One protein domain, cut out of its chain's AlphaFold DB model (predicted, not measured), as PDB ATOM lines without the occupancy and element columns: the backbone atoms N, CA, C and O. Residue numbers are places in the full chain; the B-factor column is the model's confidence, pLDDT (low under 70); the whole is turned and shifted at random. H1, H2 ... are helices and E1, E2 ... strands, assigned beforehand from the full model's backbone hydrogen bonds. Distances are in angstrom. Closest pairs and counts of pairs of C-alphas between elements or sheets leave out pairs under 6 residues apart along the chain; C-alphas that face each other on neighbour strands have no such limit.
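This is residues 6 to 115 of the 148 residues of an uncharacterized protein of Coprococcus comes (UniProt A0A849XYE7). One long, twisted sheet makes the body, built on three long strands side by side, E2, E1 and E4, with the single helix H1 lying over one face, above E1 and E4. The short strands E3, E6 and E5 line the free side of E4, and a long loop, residues 88 to 105, lies near the end of the sheet where E4 turns into E5. The printed part has 110 residues with six named strands and one named helix, H1, which comes after E2 and before E3 along the chain; the sheet is branched at E4, its neighbour pairs E1 and E2, E1 and E4, E3 and E4, E4 and E5, and E4 and E6 are antiparallel, and the class is mostly strand. The whole is loose, with a radius of gyration of the C-alphas of 16.3 A, and only just elongated, spanning 49 by 32 by 25 A.

E1, residues 6 to 19, begins at C-alpha 6 (25.084, -1.448, -34.626) and is 37.9 A long. E2, residues 22 to 36, is 37.6 A long and bends by 68 degrees at residue 33. H1, residues 39 to 52, is 20.4 A long and begins at C-alpha 39 (16.894, -0.612, -33.978). E3 is residues 56 to 58. E4, residues 66 to 80, is 40.2 A long and bends by 52 degrees at residue 76. E5 is residues 84 to 87. E6, residues 106 to 111, is 13.8 A long and ends at C-alpha 111 (13.010, 11.902, -22.226).

E1 and E2 form an antiparallel hairpin, with N 11 and O 31 at 2.8 A, within hydrogen-bond range. On the other side of E1 lies E4, antiparallel, with N 10 and O 73 at 2.9 A. Different parts of E4 pair with different neighbours on its side away from E1. E3 and E4 form a hairpin, with N 56 and O 68 at 2.9 A. E6 is antiparallel to E4, with N 72 and O 110 at 2.8 A. E4 and E5 form a hairpin, with N 80 and O 84 at 2.7 A; E3, E4 and E5 are a meander, each strand the antiparallel neighbour of the one before. H1 is on the sheet at a height of 7.7 A, over E1 and E4, and only just runs along the strands, at 29.8 degrees to E1 on the local plane. Its closest C-alphas to E4 are those of Ala 46 and Ala 72, 5.4 A apart. In H1 every O i to N i+4 pair is within hydrogen-bond range. E2 and E6 are apart.

The two C-alphas farthest apart are those of Gln 60 and Ala 81, 49.3 A. The printed part has no cut. The link from E5 to E6, 18 residues, is long. The mean pLDDT of the printed part is 94.3, and no printed residue is under 70.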
ATOM      1  N   ARG A   6      25.496  -1.213 -36.012       96.44
ATOM      2  CA  ARG A   6      25.084  -1.448 -34.626       96.44
ATOM      3  C   ARG A   6      24.339  -0.231 -34.089       96.44
ATOM      4  O   ARG A   6      24.502   0.887 -34.580       96.44
ATOM      5  N   TYR A   7      23.537  -0.458 -33.058       97.50
ATOM      6  CA  TYR A   7      22.763   0.567 -32.373       97.50
ATOM      7  C   TYR A   7      23.234   0.680 -30.927       97.50
ATOM      8  O   TYR A   7      23.156  -0.282 -30.165       97.50
ATOM      9  N   PHE A   8      23.720   1.854 -30.554       96.88
ATOM     10  CA  PHE A   8      24.247   2.169 -29.234       96.88
ATOM     11  C   PHE A   8      23.184   2.896 -28.427       96.88
ATOM     12  O   PHE A   8      22.538   3.813 -28.935       96.88
ATOM     13  N   VAL A   9      23.001   2.494 -27.172       97.69
ATOM     14  CA  VAL A   9      22.054   3.143 -26.265       97.69
ATOM     15  C   VAL A   9      22.828   3.824 -25.148       97.69
ATOM     16  O   VAL A   9      23.580   3.180 -24.423       97.69
ATOM     17  N   ASN A  10      22.614   5.126 -24.990       96.75
ATOM     18  CA  ASN A  10      23.229   5.924 -23.937       96.75
ATOM     19  C   ASN A  10      22.148   6.597 -23.092       96.75
ATOM     20  O   ASN A  10      21.266   7.280 -23.614       96.75
ATOM     21  N   GLY A  11      22.216   6.394 -21.781       97.62
ATOM     22  CA  GLY A  11      21.377   7.051 -20.790       97.62
ATOM     23  C   GLY A  11      22.080   8.257 -20.173       97.62
ATOM     24  O   GLY A  11      23.279   8.220 -19.919       97.62
ATOM     25  N   TYR A  12      21.337   9.317 -19.874       97.69
ATOM     26  CA  TYR A  12      21.869  10.525 -19.252       97.69
ATOM     27  C   TYR A  12      20.968  10.998 -18.121       97.69
ATOM     28  O   TYR A  12      19.757  11.150 -18.305       97.69
ATOM     29  N   GLU A  13      21.581  11.313 -16.981       98.12
ATOM     30  CA  GLU A  13      20.958  12.188 -15.991       98.12
ATOM     31  C   GLU A  13      21.209  13.637 -16.420       98.12
ATOM     32  O   GLU A  13      22.348  14.054 -16.647       98.12
ATOM     33  N   MET A  14      20.143  14.418 -16.535       98.12
ATOM     34  CA  MET A  14      20.162  15.788 -17.029       98.12
ATOM     35  C   MET A  14      19.620  16.747 -15.974       98.12
ATOM     36  O   MET A  14      18.686  16.436 -15.240       98.12
ATOM     37  N   LEU A  15      20.173  17.956 -15.935       97.62
ATOM     38  CA  LEU A  15      19.709  19.052 -15.093       97.62
ATOM     39  C   LEU A  15      19.211  20.205 -15.967       97.62
ATOM     40  O   LEU A  15      19.972  20.727 -16.782       97.62
ATOM     41  N   LEU A  16      17.958  20.611 -15.763       97.56
ATOM     42  CA  LEU A  16      17.310  21.784 -16.356       97.56
ATOM     43  C   LEU A  16      17.168  22.882 -15.299       97.56
ATOM     44  O   LEU A  16      16.643  22.636 -14.211       97.56
ATOM     45  N   TYR A  17      17.643  24.089 -15.598       96.69
ATOM     46  CA  TYR A  17      17.606  25.215 -14.664       96.69
ATOM     47  C   TYR A  17      17.753  26.570 -15.367       96.69
ATOM     48  O   TYR A  17      18.057  26.625 -16.557       96.69
ATOM     49  N   LEU A  18      17.572  27.672 -14.627       94.62
ATOM     50  CA  LEU A  18      17.924  29.014 -15.103       94.62
ATOM     51  C   LEU A  18      19.278  29.483 -14.548       94.62
ATOM     52  O   LEU A  18      19.532  29.421 -13.340       94.62
ATOM     53  N   SER A  19      20.138  30.005 -15.424       90.88
ATOM     54  CA  SER A  19      21.330  30.774 -15.062       90.88
ATOM     55  C   SER A  19      21.085  32.252 -15.354       90.88
ATOM     56  O   SER A  19      21.238  32.714 -16.483       90.88
ATOM     57  N   GLY A  20      20.643  32.993 -14.336       86.75
ATOM     58  CA  GLY A  20      20.072  34.321 -14.560       86.75
ATOM     59  C   GLY A  20      18.747  34.192 -15.309       86.75
ATOM     60  O   GLY A  20      17.842  33.522 -14.820       86.75
ATOM     61  N   ASP A  21      18.652  34.798 -16.489       87.38
ATOM     62  CA  ASP A  21      17.494  34.740 -17.388       87.38
ATOM     63  C   ASP A  21      17.612  33.660 -18.483       87.38
ATOM     64  O   ASP A  21      16.670  33.462 -19.252       87.38
ATOM     65  N   ARG A  22      18.734  32.933 -18.559       91.69
ATOM     66  CA  ARG A  22      18.970  31.907 -19.583       91.69
ATOM     67  C   ARG A  22      18.585  30.511 -19.099       91.69
ATOM     68  O   ARG A  22      19.026  30.091 -18.032       91.69
ATOM     69  N   GLU A  23      17.826  29.774 -19.911       95.06
ATOM     70  CA  GLU A  23      17.608  28.336 -19.718       95.06
ATOM     71  C   GLU A  23      18.878  27.546 -20.038       95.06
ATOM     72  O   GLU A  23      19.502  27.736 -21.081       95.06
ATOM     73  N   GLU A  24      19.243  26.647 -19.132       96.06
ATOM     74  CA  GLU A  24      20.398  25.770 -19.248       96.06
ATOM     75  C   GLU A  24      19.980  24.314 -19.126       96.06
ATOM     76  O   GLU A  24      19.150  23.953 -18.286       96.06
ATOM     77  N   ARG A  25      20.650  23.465 -19.905       96.31
ATOM     78  CA  ARG A  25      20.587  22.011 -19.784       96.31
ATOM     79  C   ARG A  25      21.998  21.475 -19.641       96.31
ATOM     80  O   ARG A  25      22.883  21.836 -20.413       96.31
ATOM     81  N   LYS A  26      22.218  20.611 -18.656       95.00
ATOM     82  CA  LYS A  26      23.534  20.032 -18.389       95.00
ATOM     83  C   LYS A  26      23.423  18.536 -18.122       95.00
ATOM     84  O   LYS A  26      22.631  18.142 -17.275       95.00
ATOM     85  N   SER A  27      24.265  17.739 -18.780       94.56
ATOM     86  CA  SER A  27      24.492  16.346 -18.380       94.56
ATOM     87  C   SER A  27      25.221  16.299 -17.036       94.56
ATOM     88  O   SER A  27      26.252  16.955 -16.840       94.56
ATOM     89  N   VAL A  28      24.631  15.571 -16.095       92.81
ATOM     90  CA  VAL A  28      25.170  15.325 -14.756       92.81
ATOM     91  C   VAL A  28      25.925  14.003 -14.732       92.81
ATOM     92  O   VAL A  28      27.030  13.968 -14.192       92.81
ATOM     93  N   ASP A  29      25.353  12.968 -15.348       94.06
ATOM     94  CA  ASP A  29      25.941  11.634 -15.438       94.06
ATOM     95  C   ASP A  29      25.601  10.960 -16.779       94.06
ATOM     96  O   ASP A  29      24.655  11.366 -17.467       94.06
ATOM     97  N   CYS A  30      26.391   9.951 -17.148       93.38
ATOM     98  CA  CYS A  30      26.303   9.214 -18.408       93.38
ATOM     99  C   CYS A  30      26.387   7.705 -18.156       93.38
ATOM    100  O   CYS A  30      27.290   7.221 -17.475       93.38
ATOM    101  N   PHE A  31      25.464   6.965 -18.759       92.44
ATOM    102  CA  PHE A  31      25.317   5.524 -18.631       92.44
ATOM    103  C   PHE A  31      25.384   4.906 -20.022       92.44
ATOM    104  O   PHE A  31      24.430   4.991 -20.791       92.44
ATOM    105  N   GLU A  32      26.512   4.288 -20.345       90.94
ATOM    106  CA  GLU A  32      26.644   3.491 -21.562       90.94
ATOM    107  C   GLU A  32      25.932   2.150 -21.337       90.94
ATOM    108  O   GLU A  32      26.263   1.405 -20.407       90.94
ATOM    109  N   LEU A  33      24.918   1.857 -22.151       89.56
ATOM    110  CA  LEU A  33      24.287   0.540 -22.185       89.56
ATOM    111  C   LEU A  33      24.988  -0.331 -23.244       89.56
ATOM    112  O   LEU A  33      25.948   0.078 -23.893       89.56
ATOM    113  N   GLN A  34      24.520  -1.570 -23.398       89.44
ATOM    114  CA  GLN A  34      25.000  -2.472 -24.445       89.44
ATOM    115  C   GLN A  34      24.639  -1.968 -25.856       89.44
ATOM    116  O   GLN A  34      23.682  -1.212 -26.027       89.44
ATOM    117  N   ASP A  35      25.378  -2.433 -26.863       93.00
ATOM    118  CA  ASP A  35      25.018  -2.283 -28.270       93.00
ATOM    119  C   ASP A  35      24.042  -3.380 -28.726       93.00
ATOM    120  O   ASP A  35      23.955  -4.464 -28.139       93.00
ATOM    121  N   PHE A  36      23.296  -3.087 -29.786       96.06
ATOM    122  CA  PHE A  36      22.272  -3.960 -30.347       96.06
ATOM    123  C   PHE A  36      22.445  -4.101 -31.859       96.06
ATOM    124  O   PHE A  36      22.888  -3.180 -32.546       96.06
ATOM    125  N   GLU A  37      22.041  -5.252 -32.390       94.81
ATOM    126  CA  GLU A  37      22.030  -5.512 -33.837       94.81
ATOM    127  C   GLU A  37      20.791  -4.919 -34.520       94.81
ATOM    128  O   GLU A  37      20.785  -4.729 -35.736       94.81
ATOM    129  N   SER A  38      19.741  -4.606 -33.752       95.50
ATOM    130  CA  SER A  38      18.485  -4.075 -34.275       95.50
ATOM    131  C   SER A  38      18.075  -2.760 -33.612       95.50
ATOM    132  O   SER A  38      18.203  -2.570 -32.400       95.50
ATOM    133  N   GLU A  39      17.512  -1.864 -34.426       96.19
ATOM    134  CA  GLU A  39      16.894  -0.612 -33.978       96.19
ATOM    135  C   GLU A  39      15.792  -0.867 -32.945       96.19
ATOM    136  O   GLU A  39      15.691  -0.175 -31.936       96.19
ATOM    137  N   GLU A  40      14.968  -1.884 -33.190       97.75
ATOM    138  CA  GLU A  40      13.794  -2.199 -32.380       97.75
ATOM    139  C   GLU A  40      14.181  -2.617 -30.956       97.75
ATOM    140  O   GLU A  40      13.580  -2.136 -29.993       97.75
ATOM    141  N   GLU A  41      15.210  -3.459 -30.805       97.75
ATOM    142  CA  GLU A  41      15.726  -3.860 -29.491       97.75
ATOM    143  C   GLU A  41      16.413  -2.696 -28.774       97.75
ATOM    144  O   GLU A  41      16.188  -2.505 -27.578       97.75
ATOM    145  N   ALA A  42      17.186  -1.877 -29.495       98.00
ATOM    146  CA  ALA A  42      17.836  -0.701 -28.923       98.00
ATOM    147  C   ALA A  42      16.814   0.314 -28.388       98.00
ATOM    148  O   ALA A  42      16.929   0.806 -27.264       98.00
ATOM    149  N   VAL A  43      15.761   0.592 -29.161       98.19
ATOM    150  CA  VAL A  43      14.672   1.487 -28.748       98.19
ATOM    151  C   VAL A  43      13.876   0.894 -27.584       98.19
ATOM    152  O   VAL A  43      13.465   1.639 -26.692       98.19
ATOM    153  N   ALA A  44      13.658  -0.424 -27.550       97.94
ATOM    154  CA  ALA A  44      13.026  -1.081 -26.407       97.94
ATOM    155  C   ALA A  44      13.875  -0.929 -25.133       97.94
ATOM    156  O   ALA A  44      13.353  -0.491 -24.111       97.94
ATOM    157  N   ALA A  45      15.185  -1.169 -25.214       97.81
ATOM    158  CA  ALA A  45      16.098  -0.992 -24.088       97.81
ATOM    159  C   ALA A  45      16.164   0.465 -23.601       97.81
ATOM    160  O   ALA A  45      16.147   0.716 -22.396       97.81
ATOM    161  N   ALA A  46      16.163   1.438 -24.518       98.19
ATOM    162  CA  ALA A  46      16.091   2.858 -24.178       98.19
ATOM    163  C   ALA A  46      14.799   3.207 -23.414       98.19
ATOM    164  O   ALA A  46      14.827   3.972 -22.448       98.19
ATOM    165  N   ARG A  47      13.659   2.629 -23.816       98.00
ATOM    166  CA  ARG A  47      12.375   2.806 -23.115       98.00
ATOM    167  C   ARG A  47      12.380   2.166 -21.736       98.00
ATOM    168  O   ARG A  47      11.899   2.797 -20.795       98.00
ATOM    169  N   ASP A  48      12.918   0.957 -21.620       97.69
ATOM    170  CA  ASP A  48      13.026   0.253 -20.344       97.69
ATOM    171  C   ASP A  48      13.890   1.060 -19.370       97.69
ATOM    172  O   ASP A  48      13.421   1.372 -18.273       97.69
ATOM    173  N   PHE A  49      15.063   1.531 -19.815       97.06
ATOM    174  CA  PHE A  49      15.916   2.440 -19.043       97.06
ATOM    175  C   PHE A  49      15.136   3.665 -18.560       97.06
ATOM    176  O   PHE A  49      15.111   3.959 -17.368       97.06
ATOM    177  N   ILE A  50      14.439   4.367 -19.457       97.50
ATOM    178  CA  ILE A  50      13.680   5.571 -19.096       97.50
ATOM    179  C   ILE A  50      12.557   5.273 -18.098       97.50
ATOM    180  O   ILE A  50      12.311   6.078 -17.201       97.50
ATOM    181  N   SER A  51      11.904   4.115 -18.209       96.56
ATOM    182  CA  SER A  51      10.793   3.725 -17.333       96.56
ATOM    183  C   SER A  51      11.199   3.513 -15.869       96.56
ATOM    184  O   SER A  51      10.370   3.669 -14.967       96.56
ATOM    185  N   GLU A  52      12.470   3.192 -15.620       96.38
ATOM    186  CA  GLU A  52      13.021   2.987 -14.278       96.38
ATOM    187  C   GLU A  52      13.388   4.303 -13.578       96.38
ATOM    188  O   GLU A  52      13.550   4.338 -12.354       96.38
ATOM    189  N   HIS A  53      13.460   5.401 -14.330       96.94
ATOM    190  CA  HIS A  53      13.895   6.698 -13.836       96.94
ATOM    191  C   HIS A  53      12.732   7.674 -13.641       96.94
ATOM    192  O   HIS A  53      11.657   7.569 -14.234       96.94
ATOM    193  N   LYS A  54      12.931   8.644 -12.743       96.31
ATOM    194  CA  LYS A  54      11.923   9.653 -12.396       96.31
ATOM    195  C   LYS A  54      12.544  11.032 -12.317       96.31
ATOM    196  O   LYS A  54      13.687  11.185 -11.887       96.31
ATOM    197  N   ASN A  55      11.743  12.031 -12.667       97.81
ATOM    198  CA  ASN A  55      12.116  13.427 -12.501       97.81
ATOM    199  C   ASN A  55      12.145  13.812 -11.018       97.81
ATOM    200  O   ASN A  55      11.405  13.261 -10.196       97.81
ATOM    201  N   ALA A  56      12.958  14.812 -10.694       96.75
ATOM    202  CA  ALA A  56      13.005  15.420  -9.374       96.75
ATOM    203  C   ALA A  56      13.100  16.942  -9.483       96.75
ATOM    204  O   ALA A  56      13.820  17.470 -10.326       96.75
ATOM    205  N   VAL A  57      12.402  17.650  -8.596       96.75
ATOM    206  CA  VAL A  57      12.458  19.114  -8.492       96.75
ATOM    207  C   VAL A  57      13.291  19.504  -7.278       96.75
ATOM    208  O   VAL A  57      13.143  18.923  -6.203       96.75
ATOM    209  N   ASN A  58      14.141  20.513  -7.441       94.31
ATOM    210  CA  ASN A  58      14.888  21.140  -6.358       94.31
ATOM    211  C   ASN A  58      14.582  22.643  -6.328       94.31
ATOM    212  O   ASN A  58      14.874  23.343  -7.295       94.31
ATOM    213  N   ASP A  59      14.003  23.141  -5.233       87.88
ATOM    214  CA  ASP A  59      13.619  24.553  -5.080       87.88
ATOM    215  C   ASP A  59      14.751  25.447  -4.544       87.88
ATOM    216  O   ASP A  59      14.687  26.668  -4.655       87.88
ATOM    217  N   GLN A  60      15.804  24.854  -3.973       77.88
ATOM    218  CA  GLN A  60      16.847  25.581  -3.242       77.88
ATOM    219  C   GLN A  60      17.983  26.057  -4.144       77.88
ATOM    220  O   GLN A  60      18.849  26.820  -3.708       77.88
ATOM    221  N   LYS A  61      18.041  25.563  -5.383       75.94
ATOM    222  CA  LYS A  61      19.142  25.811  -6.312       75.94
ATOM    223  C   LYS A  61      18.627  26.397  -7.621       75.94
ATOM    224  O   LYS A  61      17.608  25.968  -8.138       75.94
ATOM    225  N   HIS A  62      19.413  27.321  -8.174       85.12
ATOM    226  CA  HIS A  62      19.256  27.870  -9.525       85.12
ATOM    227  C   HIS A  62      17.969  28.681  -9.781       85.12
ATOM    228  O   HIS A  62      17.077  28.256 -10.507       85.12
ATOM    229  N   GLY A  63      17.899  29.902  -9.244       85.44
ATOM    230  CA  GLY A  63      16.853  30.865  -9.611       85.44
ATOM    231  C   GLY A  63      15.453  30.419  -9.186       85.44
ATOM    232  O   GLY A  63      15.123  30.477  -8.004       85.44
ATOM    233  N   ILE A  64      14.636  29.994 -10.153       93.75
ATOM    234  CA  ILE A  64      13.262  29.502  -9.943       93.75
ATOM    235  C   ILE A  64      13.193  28.070  -9.395       93.75
ATOM    236  O   ILE A  64      12.099  27.578  -9.117       93.75
ATOM    237  N   GLY A  65      14.337  27.401  -9.258       95.25
ATOM    238  CA  GLY A  65      14.444  25.969  -9.010       95.25
ATOM    239  C   GLY A  65      14.999  25.236 -10.232       95.25
ATOM    240  O   GLY A  65      15.166  25.807 -11.311       95.25
ATOM    241  N   SER A  66      15.273  23.949 -10.066       96.69
ATOM    242  CA  SER A  66      15.793  23.084 -11.124       96.69
ATOM    243  C   SER A  66      15.036  21.767 -11.200       96.69
ATOM    244  O   SER A  66      14.526  21.281 -10.189       96.69
ATOM    245  N   VAL A  67      15.037  21.160 -12.382       97.94
ATOM    246  CA  VAL A  67      14.492  19.825 -12.634       97.94
ATOM    247  C   VAL A  67      15.631  18.894 -13.026       97.94
ATOM    248  O   VAL A  67      16.323  19.138 -14.012       97.94
ATOM    249  N   THR A  68      15.818  17.820 -12.269       98.00
ATOM    250  CA  THR A  68      16.590  16.663 -12.721       98.00
ATOM    251  C   THR A  68      15.657  15.746 -13.501       98.00
ATOM    252  O   THR A  68      14.570  15.422 -13.021       98.00
ATOM    253  N   TYR A  69      16.071  15.340 -14.694       98.38
ATOM    254  CA  TYR A  69      15.328  14.458 -15.590       98.38
ATOM    255  C   TYR A  69      16.288  13.512 -16.307       98.38
ATOM    256  O   TYR A  69      17.502  13.636 -16.174       98.38
ATOM    257  N   TRP A  70      15.745  12.561 -17.056       98.44
ATOM    258  CA  TRP A  70      16.512  11.495 -17.680       98.44
ATOM    259  C   TRP A  70      16.238  11.437 -19.173       98.44
ATOM    260  O   TRP A  70      15.141  11.763 -19.639       98.44
ATOM    261  N   VAL A  71      17.262  11.044 -19.917       98.19
ATOM    262  CA  VAL A  71      17.230  10.921 -21.372       98.19
ATOM    263  C   VAL A  71      17.880   9.607 -21.766       98.19
ATOM    264  O   VAL A  71      18.903   9.243 -21.196       98.19
ATOM    265  N   ALA A  72      17.310   8.915 -22.745       98.06
ATOM    266  CA  ALA A  72      17.969   7.834 -23.456       98.06
ATOM    267  C   ALA A  72      18.086   8.210 -24.931       98.06
ATOM    268  O   ALA A  72      17.105   8.630 -25.553       98.06
ATOM    269  N   VAL A  73      19.290   8.061 -25.471       97.38
ATOM    270  CA  VAL A  73      19.622   8.324 -26.869       97.38
ATOM    271  C   VAL A  73      20.012   7.005 -27.514       97.38
ATOM    272  O   VAL A  73      20.818   6.260 -26.959       97.38
ATOM    273  N   VAL A  74      19.422   6.717 -28.670       98.06
ATOM    274  CA  VAL A  74      19.789   5.581 -29.514       98.06
ATOM    275  C   VAL A  74      20.505   6.117 -30.741       98.06
ATOM    276  O   VAL A  74      19.908   6.846 -31.532       98.06
ATOM    277  N   GLU A  75      21.768   5.749 -30.902       97.19
ATOM    278  CA  GLU A  75      22.608   6.153 -32.026       97.19
ATOM    279  C   GLU A  75      22.925   4.946 -32.898       97.19
ATOM    280  O   GLU A  75      23.317   3.887 -32.410       97.19
ATOM    281  N   ARG A  76      22.762   5.100 -34.206       97.00
ATOM    282  CA  ARG A  76      23.210   4.122 -35.186       97.00
ATOM    283  C   ARG A  76      24.643   4.439 -35.576       97.00
ATOM    284  O   ARG A  76      24.947   5.575 -35.933       97.00
ATOM    285  N   ALA A  77      25.497   3.425 -35.563       95.75
ATOM    286  CA  ALA A  77      26.878   3.554 -35.983       95.75
ATOM    287  C   ALA A  77      27.331   2.354 -36.815       95.75
ATOM    288  O   ALA A  77      26.810   1.245 -36.693       95.75
ATOM    289  N   MET A  78      28.329   2.585 -37.657       93.94
ATOM    290  CA  MET A  78      29.008   1.547 -38.421       93.94
ATOM    291  C   MET A  78      30.459   1.415 -37.981       93.94
ATOM    292  O   MET A  78      31.075   2.388 -37.542       93.94
ATOM    293  N   GLU A  79      31.015   0.218 -38.130       91.81
ATOM    294  CA  GLU A  79      32.425  -0.004 -37.832       91.81
ATOM    295  C   GLU A  79      33.313   0.643 -38.909       91.81
ATOM    296  O   GLU A  79      33.232   0.331 -40.101       91.81
ATOM    297  N   ASP A  80      34.192   1.537 -38.468       88.69
ATOM    298  CA  ASP A  80      35.325   2.057 -39.214       88.69
ATOM    299  C   ASP A  80      36.623   1.401 -38.729       88.69
ATOM    300  O   ASP A  80      36.908   1.297 -37.534       88.69
ATOM    301  N   ALA A  81      37.456   0.991 -39.685       84.38
ATOM    302  CA  ALA A  81      38.669   0.228 -39.410       84.38
ATOM    303  C   ALA A  81      39.743   1.008 -38.625       84.38
ATOM    304  O   ALA A  81      40.701   0.400 -38.142       84.38
ATOM    305  N   VAL A  82      39.638   2.339 -38.542       86.19
ATOM    306  CA  VAL A  82      40.628   3.214 -37.898       86.19
ATOM    307  C   VAL A  82      40.044   3.898 -36.667       86.19
ATOM    308  O   VAL A  82      40.719   3.980 -35.641       86.19
ATOM    309  N   MET A  83      38.812   4.388 -36.766       85.12
ATOM    310  CA  MET A  83      38.177   5.236 -35.758       85.12
ATOM    311  C   MET A  83      37.235   4.469 -34.817       85.12
ATOM    312  O   MET A  83      36.772   5.046 -33.835       85.12
ATOM    313  N   GLY A  84      36.983   3.178 -35.065       89.56
ATOM    314  CA  GLY A  84      36.008   2.392 -34.311       89.56
ATOM    315  C   GLY A  84      34.588   2.652 -34.809       89.56
ATOM    316  O   GLY A  84      34.367   2.739 -36.009       89.56
ATOM    317  N   TRP A  85      33.613   2.769 -33.912       93.25
ATOM    318  CA  TRP A  85      32.217   2.989 -34.298       93.25
ATOM    319  C   TRP A  85      31.956   4.459 -34.629       93.25
ATOM    320  O   TRP A  85      32.156   5.333 -33.786       93.25
ATOM    321  N   LEU A  86      31.503   4.727 -35.854       94.00
ATOM    322  CA  LEU A  86      31.152   6.066 -36.321       94.00
ATOM    323  C   LEU A  86      29.645   6.179 -36.562       94.00
ATOM    324  O   LEU A  86      29.101   5.309 -37.250       94.00
ATOM    325  N   PRO A  87      28.977   7.236 -36.056       95.38
ATOM    326  CA  PRO A  87      27.573   7.496 -36.348       95.38
ATOM    327  C   PRO A  87      27.298   7.494 -37.853       95.38
ATOM    328  O   PRO A  87      28.116   7.989 -38.631       95.38
ATOM    329  N   CYS A  88      26.169   6.927 -38.276       95.12
ATOM    330  CA  CYS A  88      25.860   6.800 -39.696       95.12
ATOM    331  C   CYS A  88      24.368   6.835 -40.031       95.12
ATOM    332  O   CYS A  88      23.496   6.581 -39.192       95.12
ATOM    333  N   ASP A  89      24.079   7.116 -41.298       94.19
ATOM    334  CA  ASP A  89      22.745   7.000 -41.874       94.19
ATOM    335  C   ASP A  89      22.318   5.526 -42.067       94.19
ATOM    336  O   ASP A  89      23.041   4.582 -41.724       94.19
ATOM    337  N   ARG A  90      21.108   5.304 -42.602       92.19
ATOM    338  CA  ARG A  90      20.529   3.958 -42.811       92.19
ATOM    339  C   ARG A  90      21.364   3.073 -43.729       92.19
ATOM    340  O   ARG A  90      21.282   1.851 -43.619       92.19
ATOM    341  N   ASP A  91      22.139   3.686 -44.613       91.06
ATOM    342  CA  ASP A  91      22.947   3.019 -45.622       91.06
ATOM    343  C   ASP A  91      24.416   2.866 -45.172       91.06
ATOM    344  O   ASP A  91      25.257   2.340 -45.912       91.06
ATOM    345  N   GLY A  92      24.744   3.285 -43.943       91.94
ATOM    346  CA  GLY A  92      26.103   3.247 -43.416       91.94
ATOM    347  C   GLY A  92      27.003   4.300 -44.065       91.94
ATOM    348  O   GLY A  92      28.160   4.017 -44.403       91.94
ATOM    349  N   VAL A  93      26.474   5.494 -44.314       92.94
ATOM    350  CA  VAL A  93      27.244   6.690 -44.665       92.94
ATOM    351  C   VAL A  93      27.457   7.504 -43.392       92.94
ATOM    352  O   VAL A  93      26.512   7.756 -42.655       92.94
ATOM    353  N   THR A  94      28.701   7.871 -43.094       92.81
ATOM    354  CA  THR A  94      29.082   8.537 -41.830       92.81
ATOM    355  C   THR A  94      29.087  10.058 -41.913       92.81
ATOM    356  O   THR A  94      29.235  10.725 -40.895       92.81
ATOM    357  N   GLU A  95      28.970  10.602 -43.123       93.25
ATOM    358  CA  GLU A  95      28.998  12.032 -43.404       93.25
ATOM    359  C   GLU A  95      27.951  12.361 -44.477       93.25
ATOM    360  O   GLU A  95      27.839  11.648 -45.476       93.25
ATOM    361  N   ASP A  96      27.183  13.425 -44.277       90.31
ATOM    362  CA  ASP A  96      26.249  13.955 -45.268       90.31
ATOM    363  C   ASP A  96      26.966  14.736 -46.396       90.31
ATOM    364  O   ASP A  96      28.196  14.755 -46.499       90.31
ATOM    365  N   GLU A  97      26.204  15.395 -47.276       89.62
ATOM    366  CA  GLU A  97      26.768  16.181 -48.387       89.62
ATOM    367  C   GLU A  97      27.630  17.376 -47.925       89.62
ATOM    368  O   GLU A  97      28.440  17.884 -48.708       89.62
ATOM    369  N   GLU A  98      27.485  17.820 -46.672       90.88
ATOM    370  CA  GLU A  98      28.237  18.924 -46.067       90.88
ATOM    371  C   GLU A  98      29.447  18.444 -45.243       90.88
ATOM    372  O   GLU A  98      30.235  19.269 -44.772       90.88
ATOM    373  N   GLY A  99      29.646  17.125 -45.117       90.94
ATOM    374  CA  GLY A  99      30.707  16.533 -44.299       90.94
ATOM    375  C   GLY A  99      30.362  16.475 -42.807       90.94
ATOM    376  O   GLY A  99      31.265  16.432 -41.971       90.94
ATOM    377  N   MET A 100      29.074  16.533 -42.463       93.00
ATOM    378  CA  MET A 100      28.563  16.500 -41.093       93.00
ATOM    379  C   MET A 100      27.981  15.125 -40.765       93.00
ATOM    380  O   MET A 100      27.617  14.363 -41.654       93.00
ATOM    381  N   VAL A 101      27.882  14.795 -39.474       92.88
ATOM    382  CA  VAL A 101      27.208  13.560 -39.042       92.88
ATOM    383  C   VAL A 101      25.756  13.579 -39.541       92.88
ATOM    384  O   VAL A 101      25.083  14.584 -39.312       92.88
ATOM    385  N   PRO A 102      25.256  12.499 -40.171       93.75
ATOM    386  CA  PRO A 102      23.889  12.455 -40.671       93.75
ATOM    387  C   PRO A 102      22.851  12.721 -39.579       93.75
ATOM    388  O   PRO A 102      22.904  12.123 -38.502       93.75
ATOM    389  N   ASP A 103      21.859  13.558 -39.890       89.81
ATOM    390  CA  ASP A 103      20.781  13.934 -38.963       89.81
ATOM    391  C   ASP A 103      19.993  12.728 -38.426       89.81
ATOM    392  O   ASP A 103      19.465  12.763 -37.315       89.81
ATOM    393  N   ASP A 104      19.896  11.651 -39.210       92.06
ATOM    394  CA  ASP A 104      19.158  10.443 -38.839       92.06
ATOM    395  C   ASP A 104      20.023   9.385 -38.129       92.06
ATOM    396  O   ASP A 104      19.528   8.293 -37.842       92.06
ATOM    397  N   ALA A 105      21.293   9.690 -37.824       95.06
ATOM    398  CA  ALA A 105      22.153   8.818 -37.025       95.06
ATOM    399  C   ALA A 105      21.627   8.663 -35.588       95.06
ATOM    400  O   ALA A 105      21.732   7.583 -35.006       95.06
ATOM    401  N   THR A 106      20.997   9.700 -35.023       96.62
ATOM    402  CA  THR A 106      20.192   9.557 -33.804       96.62
ATOM    403  C   THR A 106      18.817   9.010 -34.169       96.62
ATOM    404  O   THR A 106      17.957   9.700 -34.711       96.62
ATOM    405  N   VAL A 107      18.597   7.749 -33.828       96.50
ATOM    406  CA  VAL A 107      17.399   6.993 -34.197       96.50
ATOM    407  C   VAL A 107      16.247   7.256 -33.232       96.50
ATOM    408  O   VAL A 107      15.083   7.318 -33.630       96.50
ATOM    409  N   ALA A 108      16.564   7.432 -31.951       97.19
ATOM    410  CA  ALA A 108      15.583   7.792 -30.943       97.19
ATOM    411  C   ALA A 108      16.193   8.679 -29.862       97.19
ATOM    412  O   ALA A 108      17.328   8.485 -29.434       97.19
ATOM    413  N   TYR A 109      15.379   9.613 -29.385       97.00
ATOM    414  CA  TYR A 109      15.632  10.417 -28.203       97.00
ATOM    415  C   TYR A 109      14.385  10.334 -27.332       97.00
ATOM    416  O   TYR A 109      13.294  10.691 -27.774       97.00
ATOM    417  N   ILE A 110      14.523   9.800 -26.123       97.88
ATOM    418  CA  ILE A 110      13.399   9.560 -25.217       97.88
ATOM    419  C   ILE A 110      13.706  10.266 -23.909       97.88
ATOM    420  O   ILE A 110      14.719   9.967 -23.282       97.88
ATOM    421  N   SER A 111      12.836  11.180 -23.482       98.12
ATOM    422  CA  SER A 111      13.010  11.902 -22.226       98.12
ATOM    423  C   SER A 111      11.891  11.616 -21.232       98.12
ATOM    424  O   SER A 111      10.719  11.552 -21.597       98.12
ATOM    425  N   THR A 112      12.237  11.518 -19.947       98.38
ATOM    426  CA  THR A 112      11.247  11.561 -18.859       98.38
ATOM    427  C   THR A 112      10.643  12.956 -18.675       98.38
ATOM    428  O   THR A 112       9.663  13.102 -17.942       98.38
ATOM    429  N   LEU A 113      11.239  13.994 -19.270       97.94
ATOM    430  CA  LEU A 113      10.765  15.369 -19.161       97.94
ATOM    431  C   LEU A 113       9.596  15.644 -20.112       97.94
ATOM    432  O   LEU A 113       8.669  16.347 -19.714       97.94
ATOM    433  N   ASP A 114       9.603  15.055 -21.307       96.62
ATOM    434  CA  ASP A 114       8.630  15.343 -22.365       96.62
ATOM    435  C   ASP A 114       7.189  15.063 -21.909       96.62
ATOM    436  O   ASP A 114       6.810  13.935 -21.579       96.62
ATOM    437  N   GLY A 115       6.359  16.105 -21.879       96.00
ATOM    438  CA  GLY A 115       4.960  16.030 -21.457       96.00
ATOM    439  C   GLY A 115       4.760  15.809 -19.954       96.00
ATOM    440  O   GLY A 115       3.619  15.619 -19.510       96.00
TER     441      GLY A 115